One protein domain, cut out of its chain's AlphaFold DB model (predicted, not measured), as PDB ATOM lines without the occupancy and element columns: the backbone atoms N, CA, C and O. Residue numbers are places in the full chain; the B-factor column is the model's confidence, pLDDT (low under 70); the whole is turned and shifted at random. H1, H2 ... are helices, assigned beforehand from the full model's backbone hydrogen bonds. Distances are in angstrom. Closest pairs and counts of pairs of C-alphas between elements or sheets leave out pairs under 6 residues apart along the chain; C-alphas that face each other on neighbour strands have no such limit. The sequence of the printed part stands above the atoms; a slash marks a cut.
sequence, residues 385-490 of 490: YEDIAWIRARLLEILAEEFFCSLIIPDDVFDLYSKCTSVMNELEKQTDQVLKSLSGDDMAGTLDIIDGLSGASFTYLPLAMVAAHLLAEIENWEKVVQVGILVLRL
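What this domain is: This is residues 385 to 490 of the 490 residues of the protein "Complex I-B15" of Ancylostoma duodenale (UniProt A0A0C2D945). Three helical hairpins follow one another along the chain; H1, H2, H5 and H6 form a rough row in the order H2, H1, H5, H6, and the hairpin of H3 and H4 covers one side of it. H1 and H5 run side by side the same way, and H2 and H6 fold back on them towards the two ends of the row, while H3 lies over H1 and H5 with few close pairs. The printed part has 106 residues with six named helices, H1 to H6 in chain order, and no named strand: the class is all helix. It is compact, with a radius of gyration of the C-alphas of 13.1 A and spans of 40 by 29 by 23 A.

How they stand to each other: H1, residues 389 to 406, and H2, residues 411 to 418, form a hairpin at a shallow tilt of 29 degrees, opposite ways. H1 touches H2 with residues 392 to 399 alone; their closest C-alphas, of Leu 395 and Tyr 417, are 6.2 A apart. H3, residues 426 to 439, is near H2. H3 forms a hairpin with H4, residues 443 to 451, at 19 degrees, a shallow tilt; the closest C-alphas are those of Val 434 and Thr 446, 5.5 A apart, and H3 touches H4 with residues 434 to 438 alone. H5, residues 461 to 473, is the hub, touching three helices. With residues 396 to 404 alone H1 touches H5, where the C-alphas of Glu 397 and Pro 462 are the closest at 5.2 A; the two run the same way at a shallow tilt of 22 degrees. H4 and H5 only just touch, with 3 pairs of C-alphas within 8 A, the closest those of Ile 450 and Ala 467 at 6.7 A. H6, residues 477 to 487, forms a hairpin with H5, opposite ways at a shallow 14 degrees, with the C-alphas of Ala 468 and Val 480 the closest at 5.1 A. H1, H3 and H5 form a bundle, a group of helices set beside one another. H3 is close to H5 but not clearly touching it, at a steep tilt of 41 degrees. Among the pairs that are apart are H1 and H6. In all six helices every O i to N i+4 pair is within hydrogen-bond range.

Where its parts are: H1 begins at C-alpha 389, (164.887, 134.387, 256.962), and is 25.7 A long. H2 measures 10.2 A, H3 19.9 A and H4 12.3 A from first to last C-alpha. H5 begins at C-alpha 461, (179.507, 138.972, 253.385), and measures 18.7 A. H6 is 15.2 A long and ends at C-alpha 487, (185.370, 137.791, 250.035).

The domain as a whole: The two C-alphas farthest apart are those of Tyr 385 and Glu 478, at 40.2 A. The printed part has no cut and no long link, and it ends at the chain's last residue, 490. The mean pLDDT of the printed part is 86.2; residues 386 to 387, 421 to 422 and 490 are under 70.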
ATOM      1  N   TYR A 385     156.411 140.122 260.914       70.62
ATOM      2  CA  TYR A 385     157.200 139.118 260.202       70.62
ATOM      3  C   TYR A 385     158.136 138.421 261.187       70.62
ATOM      4  O   TYR A 385     159.251 138.859 261.438       70.62
ATOM      5  N   GLU A 386     157.673 137.322 261.768       62.47
ATOM      6  CA  GLU A 386     158.465 136.627 262.788       62.47
ATOM      7  C   GLU A 386     159.463 135.632 262.154       62.47
ATOM      8  O   GLU A 386     160.563 135.464 262.672       62.47
ATOM      9  N   ASP A 387     159.196 135.104 260.948       62.88
ATOM     10  CA  ASP A 387     159.933 133.940 260.408       62.88
ATOM     11  C   ASP A 387     160.464 134.070 258.964       62.88
ATOM     12  O   ASP A 387     160.701 133.075 258.271       62.88
ATOM     13  N   ILE A 388     160.689 135.284 258.454       81.06
ATOM     14  CA  ILE A 388     161.183 135.450 257.076       81.06
ATOM     15  C   ILE A 388     162.711 135.591 257.065       81.06
ATOM     16  O   ILE A 388     163.247 136.698 257.009       81.06
ATOM     17  N   ALA A 389     163.416 134.454 257.025       84.75
ATOM     18  CA  ALA A 389     164.887 134.387 256.962       84.75
ATOM     19  C   ALA A 389     165.500 135.278 255.860       84.75
ATOM     20  O   ALA A 389     166.568 135.858 256.036       84.75
ATOM     21  N   TRP A 390     164.799 135.437 254.728       88.75
ATOM     22  CA  TRP A 390     165.248 136.314 253.645       88.75
ATOM     23  C   TRP A 390     165.326 137.786 254.071       88.75
ATOM     24  O   TRP A 390     166.314 138.433 253.751       88.75
ATOM     25  N   ILE A 391     164.329 138.309 254.795       89.50
ATOM     26  CA  ILE A 391     164.316 139.716 255.231       89.50
ATOM     27  C   ILE A 391     165.443 139.957 256.224       89.50
ATOM     28  O   ILE A 391     166.203 140.904 256.060       89.50
ATOM     29  N   ARG A 392     165.592 139.064 257.207       87.12
ATOM     30  CA  ARG A 392     166.650 139.148 258.217       87.12
ATOM     31  C   ARG A 392     168.038 139.232 257.581       87.12
ATOM     32  O   ARG A 392     168.800 140.139 257.899       87.12
ATOM     33  N   ALA A 393     168.340 138.331 256.646       87.81
ATOM     34  CA  ALA A 393     169.618 138.336 255.937       87.81
ATOM     35  C   ALA A 393     169.863 139.655 255.181       87.81
ATOM     36  O   ALA A 393     170.996 140.125 255.122       87.81
ATOM     37  N   ARG A 394     168.809 140.275 254.628       91.19
ATOM     38  CA  ARG A 394     168.919 141.573 253.944       91.19
ATOM     39  C   ARG A 394     169.035 142.756 254.903       91.19
ATOM     40  O   ARG A 394     169.774 143.681 254.597       91.19
ATOM     41  N   LEU A 395     168.372 142.730 256.058       90.12
ATOM     42  CA  LEU A 395     168.567 143.744 257.101       90.12
ATOM     43  C   LEU A 395     170.005 143.718 257.632       90.12
ATOM     44  O   LEU A 395     170.604 144.774 257.786       90.12
ATOM     45  N   LEU A 396     170.588 142.528 257.825       89.31
ATOM     46  CA  LEU A 396     172.002 142.378 258.189       89.31
ATOM     47  C   LEU A 396     172.945 142.960 257.133       89.31
ATOM     48  O   LEU A 396     173.928 143.602 257.480       89.31
ATOM     49  N   GLU A 397     172.652 142.745 255.850       89.38
ATOM     50  CA  GLU A 397     173.423 143.335 254.752       89.38
ATOM     51  C   GLU A 397     173.333 144.867 254.756       89.38
ATOM     52  O   GLU A 397     174.360 145.530 254.645       89.38
ATOM     53  N   ILE A 398     172.135 145.430 254.960       90.50
ATOM     54  CA  ILE A 398     171.938 146.882 255.083       90.50
ATOM     55  C   ILE A 398     172.727 147.432 256.280       90.50
ATOM     56  O   ILE A 398     173.453 148.408 256.118       90.50
ATOM     57  N   LEU A 399     172.627 146.796 257.453       90.62
ATOM     58  CA  LEU A 399     173.348 147.197 258.665       90.62
ATOM     59  C   LEU A 399     174.865 147.165 258.470       90.62
ATOM     60  O   LEU A 399     175.547 148.129 258.804       90.62
ATOM     61  N   ALA A 400     175.391 146.074 257.911       89.31
ATOM     62  CA  ALA A 400     176.819 145.921 257.669       89.31
ATOM     63  C   ALA A 400     177.348 146.961 256.673       89.31
ATOM     64  O   ALA A 400     178.447 147.482 256.855       89.31
ATOM     65  N   GLU A 401     176.577 147.283 255.635       88.88
ATOM     66  CA  GLU A 401     176.959 148.296 254.656       88.88
ATOM     67  C   GLU A 401     176.885 149.719 255.220       88.88
ATOM     68  O   GLU A 401     177.823 150.495 255.029       88.88
ATOM     69  N   GLU A 402     175.809 150.066 255.934       89.50
ATOM     70  CA  GLU A 402     175.666 151.377 256.576       89.50
ATOM     71  C   GLU A 402     176.761 151.590 257.636       89.50
ATOM     72  O   GLU A 402     177.398 152.648 257.640       89.50
ATOM     73  N   PHE A 403     177.080 150.568 258.439       88.31
ATOM     74  CA  PHE A 403     178.206 150.601 259.375       88.31
ATOM     75  C   PHE A 403     179.545 150.774 258.649       88.31
ATOM     76  O   PHE A 403     180.321 151.661 258.989       88.31
ATOM     77  N   PHE A 404     179.799 149.997 257.591       87.62
ATOM     78  CA  PHE A 404     181.039 150.097 256.816       87.62
ATOM     79  C   PHE A 404     181.252 151.492 256.204       87.62
ATOM     80  O   PHE A 404     182.390 151.935 256.053       87.62
ATOM     81  N   CYS A 405     180.168 152.185 255.838       87.56
ATOM     82  CA  CYS A 405     180.239 153.517 255.238       87.56
ATOM     83  C   CYS A 405     180.300 154.652 256.265       87.56
ATOM     84  O   CYS A 405     180.906 155.684 255.978       87.56
ATOM     85  N   SER A 406     179.623 154.507 257.407       88.19
ATOM     86  CA  SER A 406     179.372 155.616 258.339       88.19
ATOM     87  C   SER A 406     179.975 155.442 259.728       88.19
ATOM     88  O   SER A 406     179.956 156.407 260.487       88.19
ATOM     89  N   LEU A 407     180.504 154.256 260.056       85.81
ATOM     90  CA  LEU A 407     180.971 153.860 261.392       85.81
ATOM     91  C   LEU A 407     179.892 153.875 262.484       85.81
ATOM     92  O   LEU A 407     180.193 153.714 263.662       85.81
ATOM     93  N   ILE A 408     178.630 154.055 262.103       88.12
ATOM     94  CA  ILE A 408     177.505 154.154 263.026       88.12
ATOM     95  C   ILE A 408     176.526 153.034 262.694       88.12
ATOM     96  O   ILE A 408     176.214 152.792 261.526       88.12
ATOM     97  N   ILE A 409     176.046 152.340 263.727       88.12
ATOM     98  CA  ILE A 409     174.942 151.393 263.580       88.12
ATOM     99  C   ILE A 409     173.641 152.208 263.602       88.12
ATOM    100  O   ILE A 409     173.370 152.883 264.590       88.12
ATOM    101  N   PRO A 410     172.843 152.187 262.528       88.81
ATOM    102  CA  PRO A 410     171.575 152.906 262.471       88.81
ATOM    103  C   PRO A 410     170.547 152.249 263.413       88.81
ATOM    104  O   PRO A 410     170.097 151.121 263.174       88.81
ATOM    105  N   ASP A 411     170.176 152.957 264.485       88.62
ATOM    106  CA  ASP A 411     169.262 152.466 265.531       88.62
ATOM    107  C   ASP A 411     167.918 151.985 264.960       88.62
ATOM    108  O   ASP A 411     167.391 150.953 265.372       88.62
ATOM    109  N   ASP A 412     167.380 152.683 263.955       89.44
ATOM    110  CA  ASP A 412     166.098 152.356 263.326       89.44
ATOM    111  C   ASP A 412     166.119 150.990 262.626       89.44
ATOM    112  O   ASP A 412     165.181 150.200 262.753       89.44
ATOM    113  N   VAL A 413     167.198 150.672 261.906       87.62
ATOM    114  CA  VAL A 413     167.348 149.380 261.219       87.62
ATOM    115  C   VAL A 413     167.682 148.277 262.215       87.62
ATOM    116  O   VAL A 413     167.193 147.154 262.067       87.62
ATOM    117  N   PHE A 414     168.477 148.583 263.241       88.38
ATOM    118  CA  PHE A 414     168.820 147.630 264.292       88.38
ATOM    119  C   PHE A 414     167.587 147.234 265.115       88.38
ATOM    120  O   PHE A 414     167.379 146.050 265.386       88.38
ATOM    121  N   ASP A 415     166.699 148.184 265.407       89.00
ATOM    122  CA  ASP A 415     165.405 147.942 266.047       89.00
ATOM    123  C   ASP A 415     164.464 147.089 265.186       89.00
ATOM    124  O   ASP A 415     163.698 146.273 265.707       89.00
ATOM    125  N   LEU A 416     164.488 147.252 263.859       88.12
ATOM    126  CA  LEU A 416     163.738 146.378 262.951       88.12
ATOM    127  C   LEU A 416     164.336 144.966 262.924       88.12
ATOM    128  O   LEU A 416     163.599 143.980 262.975       88.12
ATOM    129  N   TYR A 417     165.663 144.862 262.891       87.31
ATOM    130  CA  TYR A 417     166.374 143.590 262.896       87.31
ATOM    131  C   TYR A 417     166.184 142.817 264.211       87.31
ATOM    132  O   TYR A 417     165.911 141.619 264.174       87.31
ATOM    133  N   SER A 418     166.234 143.480 265.369       85.38
ATOM    134  CA  SER A 418     166.080 142.842 266.686       85.38
ATOM    135  C   SER A 418     164.694 142.220 266.905       85.38
ATOM    136  O   SER A 418     164.559 141.248 267.650       85.38
ATOM    137  N   LYS A 419     163.671 142.718 266.198       85.38
ATOM    138  CA  LYS A 419     162.320 142.134 266.165       85.38
ATOM    139  C   LYS A 419     162.245 140.818 265.377       85.38
ATOM    140  O   LYS A 419     161.272 140.086 265.528       85.38
ATOM    141  N   CYS A 420     163.255 140.483 264.568       79.12
ATOM    142  CA  CYS A 420     163.324 139.237 263.799       79.12
ATOM    143  C   CYS A 420     163.819 138.072 264.680       79.12
ATOM    144  O   CYS A 420     164.974 137.657 264.587       79.12
ATOM    145  N   THR A 421     162.966 137.526 265.546       59.38
ATOM    146  CA  THR A 421     163.347 136.585 266.624       59.38
ATOM    147  C   THR A 421     163.507 135.109 266.217       59.38
ATOM    148  O   THR A 421     163.619 134.235 267.079       59.38
ATOM    149  N   SER A 422     163.558 134.788 264.926       66.56
ATOM    150  CA  SER A 422     163.558 133.395 264.453       66.56
ATOM    151  C   SER A 422     164.906 132.672 264.528       66.56
ATOM    152  O   SER A 422     165.965 133.255 264.759       66.56
ATOM    153  N   VAL A 423     164.854 131.360 264.263       73.56
ATOM    154  CA  VAL A 423     165.989 130.430 264.146       73.56
ATOM    155  C   VAL A 423     167.107 131.040 263.294       73.56
ATOM    156  O   VAL A 423     166.974 131.192 262.077       73.56
ATOM    157  N   MET A 424     168.201 131.433 263.946       80.25
ATOM    158  CA  MET A 424     169.400 131.956 263.296       80.25
ATOM    159  C   MET A 424     170.352 130.815 262.953       80.25
ATOM    160  O   MET A 424     170.601 129.927 263.777       80.25
ATOM    161  N   ASN A 425     170.924 130.869 261.755       85.94
ATOM    162  CA  ASN A 425     172.080 130.050 261.422       85.94
ATOM    163  C   ASN A 425     173.271 130.468 262.295       85.94
ATOM    164  O   ASN A 425     173.342 131.604 262.756       85.94
ATOM    165  N   GLU A 426     174.235 129.573 262.504       87.25
ATOM    166  CA  GLU A 426     175.370 129.847 263.398       87.25
ATOM    167  C   GLU A 426     176.159 131.107 262.994       87.25
ATOM    168  O   GLU A 426     176.522 131.913 263.844       87.25
ATOM    169  N   LEU A 427     176.323 131.338 261.688       86.19
ATOM    170  CA  LEU A 427     176.953 132.548 261.146       86.19
ATOM    171  C   LEU A 427     176.137 133.818 261.420       86.19
ATOM    172  O   LEU A 427     176.702 134.871 261.711       86.19
ATOM    173  N   GLU A 428     174.808 133.726 261.354       84.19
ATOM    174  CA  GLU A 428     173.932 134.849 261.691       84.19
ATOM    175  C   GLU A 428     173.999 135.146 263.190       84.19
ATOM    176  O   GLU A 428     174.076 136.312 263.546       84.19
ATOM    177  N   LYS A 429     174.069 134.126 264.059       87.81
ATOM    178  CA  LYS A 429     174.260 134.322 265.507       87.81
ATOM    179  C   LYS A 429     175.589 134.996 265.829       87.81
ATOM    180  O   LYS A 429     175.631 135.872 266.680       87.81
ATOM    181  N   GLN A 430     176.666 134.594 265.154       89.06
ATOM    182  CA  GLN A 430     177.974 135.235 265.307       89.06
ATOM    183  C   GLN A 430     177.914 136.703 264.871       89.06
ATOM    184  O   GLN A 430     178.384 137.581 265.588       89.06
ATOM    185  N   THR A 431     177.267 136.984 263.735       86.94
ATOM    186  CA  THR A 431     177.061 138.359 263.251       86.94
ATOM    187  C   THR A 431     176.198 139.174 264.220       86.94
ATOM    188  O   THR A 431     176.520 140.317 264.519       86.94
ATOM    189  N   ASP A 432     175.135 138.577 264.755       87.19
ATOM    190  CA  ASP A 432     174.242 139.171 265.752       87.19
ATOM    191  C   ASP A 432     174.979 139.527 267.051       87.19
ATOM    192  O   ASP A 432     174.797 140.619 267.582       87.19
ATOM    193  N   GLN A 433     175.849 138.637 267.540       90.12
ATOM    194  CA  GLN A 433     176.685 138.880 268.719       90.12
ATOM    195  C   GLN A 433     177.650 140.047 268.502       90.12
ATOM    196  O   GLN A 433     177.747 140.917 269.365       90.12
ATOM    197  N   VAL A 434     178.311 140.093 267.339       89.81
ATOM    198  CA  VAL A 434     179.201 141.199 266.954       89.81
ATOM    199  C   VAL A 434     178.424 142.517 266.917       89.81
ATOM    200  O   VAL A 434     178.831 143.478 267.560       89.81
ATOM    201  N   LEU A 435     177.271 142.560 266.242       87.81
ATOM    202  CA  LEU A 435     176.457 143.776 266.142       87.81
ATOM    203  C   LEU A 435     175.916 144.241 267.504       87.81
ATOM    204  O   LEU A 435     175.914 145.438 267.777       87.81
ATOM    205  N   LYS A 436     175.506 143.318 268.385       89.88
ATOM    206  CA  LYS A 436     175.066 143.648 269.752       89.88
ATOM    207  C   LYS A 436     176.201 144.195 270.614       89.88
ATOM    208  O   LYS A 436     175.986 145.164 271.335       89.88
ATOM    209  N   SER A 437     177.394 143.605 270.524       91.06
ATOM    210  CA  SER A 437     178.581 144.090 271.238       91.06
ATOM    211  C   SER A 437     178.966 145.498 270.778       91.06
ATOM    212  O   SER A 437     179.202 146.370 271.611       91.06
ATOM    213  N   LEU A 438     178.919 145.746 269.463       87.56
ATOM    214  CA  LEU A 438     179.150 147.072 268.884       87.56
ATOM    215  C   LEU A 438     178.106 148.097 269.324       87.56
ATOM    216  O   LEU A 438     178.468 149.214 269.665       87.56
ATOM    217  N   SER A 439     176.822 147.722 269.368       87.88
ATOM    218  CA  SER A 439     175.758 148.625 269.835       87.88
ATOM    219  C   SER A 439     175.888 149.006 271.319       87.88
ATOM    220  O   SER A 439     175.303 149.992 271.754       87.88
ATOM    221  N   GLY A 440     176.635 148.218 272.100       87.12
ATOM    222  CA  GLY A 440     176.931 148.481 273.509       87.12
ATOM    223  C   GLY A 440     178.252 149.216 273.752       87.12
ATOM    224  O   GLY A 440     178.698 149.239 274.896       87.12
ATOM    225  N   ASP A 441     178.888 149.755 272.702       85.81
ATOM    226  CA  ASP A 441     180.214 150.393 272.723       85.81
ATOM    227  C   ASP A 441     181.360 149.488 273.240       85.81
ATOM    228  O   ASP A 441     182.439 149.967 273.606       85.81
ATOM    229  N   ASP A 442     181.180 148.160 273.256       90.38
ATOM    230  CA  ASP A 442     182.198 147.206 273.715       90.38
ATOM    231  C   ASP A 442     183.092 146.740 272.557       90.38
ATOM    232  O   ASP A 442     182.952 145.642 272.001       90.38
ATOM    233  N   MET A 443     184.036 147.602 272.174       88.62
ATOM    234  CA  MET A 443     185.003 147.314 271.108       88.62
ATOM    235  C   MET A 443     185.933 146.142 271.450       88.62
ATOM    236  O   MET A 443     186.267 145.350 270.570       88.62
ATOM    237  N   ALA A 444     186.332 146.003 272.718       88.81
ATOM    238  CA  ALA A 444     187.230 144.934 273.151       88.81
ATOM    239  C   ALA A 444     186.545 143.565 273.049       88.81
ATOM    240  O   ALA A 444     187.086 142.657 272.419       88.81
ATOM    241  N   GLY A 445     185.317 143.452 273.569       91.06
ATOM    242  CA  GLY A 445     184.513 142.238 273.437       91.06
ATOM    243  C   GLY A 445     184.227 141.885 271.976       91.06
ATOM    244  O   GLY A 445     184.301 140.718 271.591       91.06
ATOM    245  N   THR A 446     183.989 142.889 271.128       91.62
ATOM    246  CA  THR A 446     183.765 142.672 269.692       91.62
ATOM    247  C   THR A 446     184.998 142.079 269.002       91.62
ATOM    248  O   THR A 446     184.873 141.137 268.216       91.62
ATOM    249  N   LEU A 447     186.192 142.602 269.295       90.06
ATOM    250  CA  LEU A 447     187.446 142.104 268.722       90.06
ATOM    251  C   LEU A 447     187.769 140.685 269.192       90.06
ATOM    252  O   LEU A 447     188.168 139.862 268.371       90.06
ATOM    253  N   ASP A 448     187.520 140.369 270.465       92.50
ATOM    254  CA  ASP A 448     187.689 139.013 270.998       92.50
ATOM    255  C   ASP A 448     186.767 138.008 270.288       92.50
ATOM    256  O   ASP A 448     187.190 136.897 269.951       92.50
ATOM    257  N   ILE A 449     185.520 138.405 269.997       92.69
ATOM    258  CA  ILE A 449     184.588 137.584 269.210       92.69
ATOM    259  C   ILE A 449     185.149 137.358 267.802       92.69
ATOM    260  O   ILE A 449     185.188 136.212 267.354       92.69
ATOM    261  N   ILE A 450     185.604 138.418 267.119       90.38
ATOM    262  CA  ILE A 450     186.141 138.345 265.748       90.38
ATOM    263  C   ILE A 450     187.393 137.469 265.678       90.38
ATOM    264  O   ILE A 450     187.530 136.667 264.753       90.38
ATOM    265  N   ASP A 451     188.284 137.578 266.658       89.69
ATOM    266  CA  ASP A 451     189.510 136.786 266.731       89.69
ATOM    267  C   ASP A 451     189.239 135.297 266.978       89.69
ATOM    268  O   ASP A 451     190.015 134.448 266.528       89.69
ATOM    269  N   GLY A 452     188.119 134.970 267.626       89.50
ATOM    270  CA  GLY A 452     187.630 133.603 267.796       89.50
ATOM    271  C   GLY A 452     186.941 133.006 266.563       89.50
ATOM    272  O   GLY A 452     186.671 131.800 266.543       89.50
ATOM    273  N   LEU A 453     186.642 133.803 265.529       90.62
ATOM    274  CA  LEU A 453     185.956 133.319 264.332       90.62
ATOM    275  C   LEU A 453     186.874 132.465 263.456       90.62
ATOM    276  O   LEU A 453     188.026 132.791 263.171       90.62
ATOM    277  N   SER A 454     186.322 131.364 262.950       88.06
ATOM    278  CA  SER A 454     187.015 130.549 261.954       88.06
ATOM    279  C   SER A 454     187.092 131.280 260.609       88.06
ATOM    280  O   SER A 454     186.188 132.033 260.253       88.06
ATOM    281  N   GLY A 455     188.103 130.974 259.790       80.19
ATOM    282  CA  GLY A 455     188.203 131.513 258.425       80.19
ATOM    283  C   GLY A 455     186.961 131.252 257.552       80.19
ATOM    284  O   GLY A 455     186.662 132.035 256.658       80.19
ATOM    285  N   ALA A 456     186.201 130.186 257.837       81.75
ATOM    286  CA  ALA A 456     184.944 129.883 257.153       81.75
ATOM    287  C   ALA A 456     183.808 130.854 257.518       81.75
ATOM    288  O   ALA A 456     182.882 131.022 256.735       81.75
ATOM    289  N   SER A 457     183.874 131.527 258.670       82.00
ATOM    290  CA  SER A 457     182.855 132.500 259.073       82.00
ATOM    291  C   SER A 457     182.873 133.756 258.194       82.00
ATOM    292  O   SER A 457     181.823 134.329 257.909       82.00
ATOM    293  N   PHE A 458     184.044 134.128 257.668       81.56
ATOM    294  CA  PHE A 458     184.209 135.278 256.774       81.56
ATOM    295  C   PHE A 458     183.712 135.036 255.341       81.56
ATOM    296  O   PHE A 458     183.792 135.940 254.513       81.56
ATOM    297  N   THR A 459     183.154 133.860 255.022       79.50
ATOM    298  CA  THR A 459     182.431 133.679 253.750       79.50
ATOM    299  C   THR A 459     181.035 134.311 253.776       79.50
ATOM    300  O   THR A 459     180.355 134.360 252.755       79.50
ATOM    301  N   TYR A 460     180.568 134.771 254.939       85.38
ATOM    302  CA  TYR A 460     179.325 135.522 255.058       85.38
ATOM    303  C   TYR A 460     179.605 137.021 254.909       85.38
ATOM    304  O   TYR A 460     180.208 137.637 255.787       85.38
ATOM    305  N   LEU A 461     179.169 137.601 253.785       87.00
ATOM    306  CA  LEU A 461     179.507 138.972 253.385       87.00
ATOM    307  C   LEU A 461     179.242 140.032 254.477       87.00
ATOM    308  O   LEU A 461     180.159 140.813 254.733       87.00
ATOM    309  N   PRO A 462     178.084 140.055 255.173       88.88
ATOM    310  CA  PRO A 462     177.832 141.062 256.208       88.88
ATOM    311  C   PRO A 462     178.863 141.029 257.345       88.88
ATOM    312  O   PRO A 462     179.378 142.066 257.754       88.88
ATOM    313  N   LEU A 463     179.229 139.831 257.812       88.25
ATOM    314  CA  LEU A 463     180.218 139.653 258.877       88.25
ATOM    315  C   LEU A 463     181.622 140.057 258.420       88.25
ATOM    316  O   LEU A 463     182.358 140.697 259.166       88.25
ATOM    317  N   ALA A 464     181.981 139.718 257.182       89.44
ATOM    318  CA  ALA A 464     183.265 140.092 256.605       89.44
ATOM    319  C   ALA A 464     183.422 141.614 256.472       89.44
ATOM    320  O   ALA A 464     184.498 142.129 256.759       89.44
ATOM    321  N   MET A 465     182.363 142.335 256.083       88.94
ATOM    322  CA  MET A 465     182.387 143.801 255.976       88.94
ATOM    323  C   MET A 465     182.627 144.470 257.332       88.94
ATOM    324  O   MET A 465     183.517 145.313 257.444       88.94
ATOM    325  N   VAL A 466     181.885 144.056 258.364       90.12
ATOM    326  CA  VAL A 466     182.034 144.595 259.726       90.12
ATOM    327  C   VAL A 466     183.421 144.267 260.288       90.12
ATOM    328  O   VAL A 466     184.122 145.158 260.763       90.12
ATOM    329  N   ALA A 467     183.862 143.011 260.171       89.94
ATOM    330  CA  ALA A 467     185.156 142.583 260.693       89.94
ATOM    331  C   ALA A 467     186.339 143.251 259.981       89.94
ATOM    332  O   ALA A 467     187.284 143.675 260.640       89.94
ATOM    333  N   ALA A 468     186.296 143.379 258.649       90.69
ATOM    334  CA  ALA A 468     187.356 144.043 257.893       90.69
ATOM    335  C   ALA A 468     187.524 145.508 258.314       90.69
ATOM    336  O   ALA A 468     188.652 145.988 258.383       90.69
ATOM    337  N   HIS A 469     186.421 146.200 258.616       89.56
ATOM    338  CA  HIS A 469     186.471 147.586 259.065       89.56
ATOM    339  C   HIS A 469     187.095 147.713 260.462       89.56
ATOM    340  O   HIS A 469     188.051 148.459 260.640       89.56
ATOM    341  N   LEU A 470     186.629 146.916 261.428       89.88
ATOM    342  CA  LEU A 470     187.150 146.932 262.802       89.88
ATOM    343  C   LEU A 470     188.629 146.540 262.874       89.88
ATOM    344  O   LEU A 470     189.411 147.154 263.593       89.88
ATOM    345  N   LEU A 471     189.037 145.539 262.087       90.62
ATOM    346  CA  LEU A 471     190.439 145.132 261.978       90.62
ATOM    347  C   LEU A 471     191.313 146.226 261.349       90.62
ATOM    348  O   LEU A 471     192.493 146.320 261.683       90.62
ATOM    349  N   ALA A 472     190.756 147.041 260.450       90.25
ATOM    350  CA  ALA A 472     191.464 148.180 259.877       90.25
ATOM    351  C   ALA A 472     191.640 149.314 260.899       90.25
ATOM    352  O   ALA A 472     192.713 149.915 260.931       90.25
ATOM    353  N   GLU A 473     190.651 149.568 261.763       90.00
ATOM    354  CA  GLU A 473     190.769 150.569 262.837       90.00
ATOM    355  C   GLU A 473     191.883 150.244 263.838       90.00
ATOM    356  O   GLU A 473     192.573 151.147 264.304       90.00
ATOM    357  N   ILE A 474     192.111 148.959 264.127       91.75
ATOM    358  CA  ILE A 474     193.228 148.509 264.978       91.75
ATOM    359  C   ILE A 474     194.533 148.257 264.203       91.75
ATOM    360  O   ILE A 474     195.455 147.639 264.733       91.75
ATOM    361  N   GLU A 475     194.604 148.687 262.940       92.31
ATOM    362  CA  GLU A 475     195.766 148.544 262.052       92.31
ATOM    363  C   GLU A 475     196.230 147.087 261.818       92.31
ATOM    364  O   GLU A 475     197.376 146.831 261.436       92.31
ATOM    365  N   ASN A 476     195.342 146.097 261.977       91.88
ATOM    366  CA  ASN A 476     195.641 144.682 261.736       91.88
ATOM    367  C   ASN A 476     195.485 144.311 260.250       91.88
ATOM    368  O   ASN A 476     194.655 143.486 259.850       91.88
ATOM    369  N   TRP A 477     196.309 144.937 259.410       90.94
ATOM    370  CA  TRP A 477     196.228 144.832 257.951       90.94
ATOM    371  C   TRP A 477     196.407 143.407 257.416       90.94
ATOM    372  O   TRP A 477     195.853 143.076 256.368       90.94
ATOM    373  N   GLU A 478     197.133 142.540 258.127       90.12
ATOM    374  CA  GLU A 478     197.306 141.142 257.724       90.12
ATOM    375  C   GLU A 478     195.966 140.395 257.715       90.12
ATOM    376  O   GLU A 478     195.611 139.771 256.709       90.12
ATOM    377  N   LYS A 479     195.177 140.511 258.792       88.00
ATOM    378  CA  LYS A 479     193.846 139.895 258.857       88.00
ATOM    379  C   LYS A 479     192.865 140.560 257.892       88.00
ATOM    380  O   LYS A 479     192.085 139.851 257.260       88.00
ATOM    381  N   VAL A 480     192.939 141.880 257.698       89.88
ATOM    382  CA  VAL A 480     192.117 142.586 256.692       89.88
ATOM    383  C   VAL A 480     192.346 142.005 255.293       89.88
ATOM    384  O   VAL A 480     191.387 141.710 254.580       89.88
ATOM    385  N   VAL A 481     193.606 141.770 254.907       89.06
ATOM    386  CA  VAL A 481     193.946 141.149 253.616       89.06
ATOM    387  C   VAL A 481     193.405 139.720 253.532       89.06
ATOM    388  O   VAL A 481     192.861 139.338 252.496       89.06
ATOM    389  N   GLN A 482     193.498 138.935 254.609       87.38
ATOM    390  CA  GLN A 482     192.939 137.580 254.644       87.38
ATOM    391  C   GLN A 482     191.415 137.578 254.445       87.38
ATOM    392  O   GLN A 482     190.916 136.820 253.611       87.38
ATOM    393  N   VAL A 483     190.685 138.458 255.141       87.25
ATOM    394  CA  VAL A 483     189.231 138.625 254.977       87.25
ATOM    395  C   VAL A 483     188.900 139.078 253.550       87.25
ATOM    396  O   VAL A 483     188.037 138.485 252.904       87.25
ATOM    397  N   GLY A 484     189.635 140.050 253.003       85.00
ATOM    398  CA  GLY A 484     189.438 140.534 251.633       85.00
ATOM    399  C   GLY A 484     189.647 139.456 250.562       85.00
ATOM    400  O   GLY A 484     188.856 139.352 249.623       85.00
ATOM    401  N   ILE A 485     190.666 138.601 250.714       85.12
ATOM    402  CA  ILE A 485     190.911 137.466 249.805       85.12
ATOM    403  C   ILE A 485     189.762 136.452 249.863       85.12
ATOM    404  O   ILE A 485     189.407 135.877 248.833       85.12
ATOM    405  N   LEU A 486     189.193 136.213 251.046       82.88
ATOM    406  CA  LEU A 486     188.068 135.294 251.215       82.88
ATOM    407  C   LEU A 486     186.791 135.835 250.562       82.88
ATOM    408  O   LEU A 486     186.104 135.073 249.885       82.88
ATOM    409  N   VAL A 487     186.523 137.140 250.681       79.88
ATOM    410  CA  VAL A 487     185.370 137.791 250.035       79.88
ATOM    411  C   VAL A 487     185.492 137.780 248.510       79.88
ATOM    412  O   VAL A 487     184.524 137.464 247.832       79.88
ATOM    413  N   LEU A 488     186.680 138.040 247.952       79.38
ATOM    414  CA  LEU A 488     186.911 138.032 246.495       79.38
ATOM    415  C   LEU A 488     186.767 136.649 245.832       79.38
ATOM    416  O   LEU A 488     186.767 136.558 244.605       79.38
ATOM    417  N   ARG A 489     186.714 135.567 246.618       73.81
ATOM    418  CA  ARG A 489     186.510 134.202 246.110       73.81
ATOM    419  C   ARG A 489     185.031 133.817 245.964       73.81
ATOM    420  O   ARG A 489     184.774 132.759 245.389       73.81
ATOM    421  N   LEU A 490     184.109 134.626 246.489       62.69
ATOM    422  CA  LEU A 490     182.653 134.483 246.357       62.69
ATOM    423  C   LEU A 490     182.150 135.242 245.128       62.69
ATOM    424  O   LEU A 490     181.217 134.714 244.481       62.69
TER     425      LEU A 490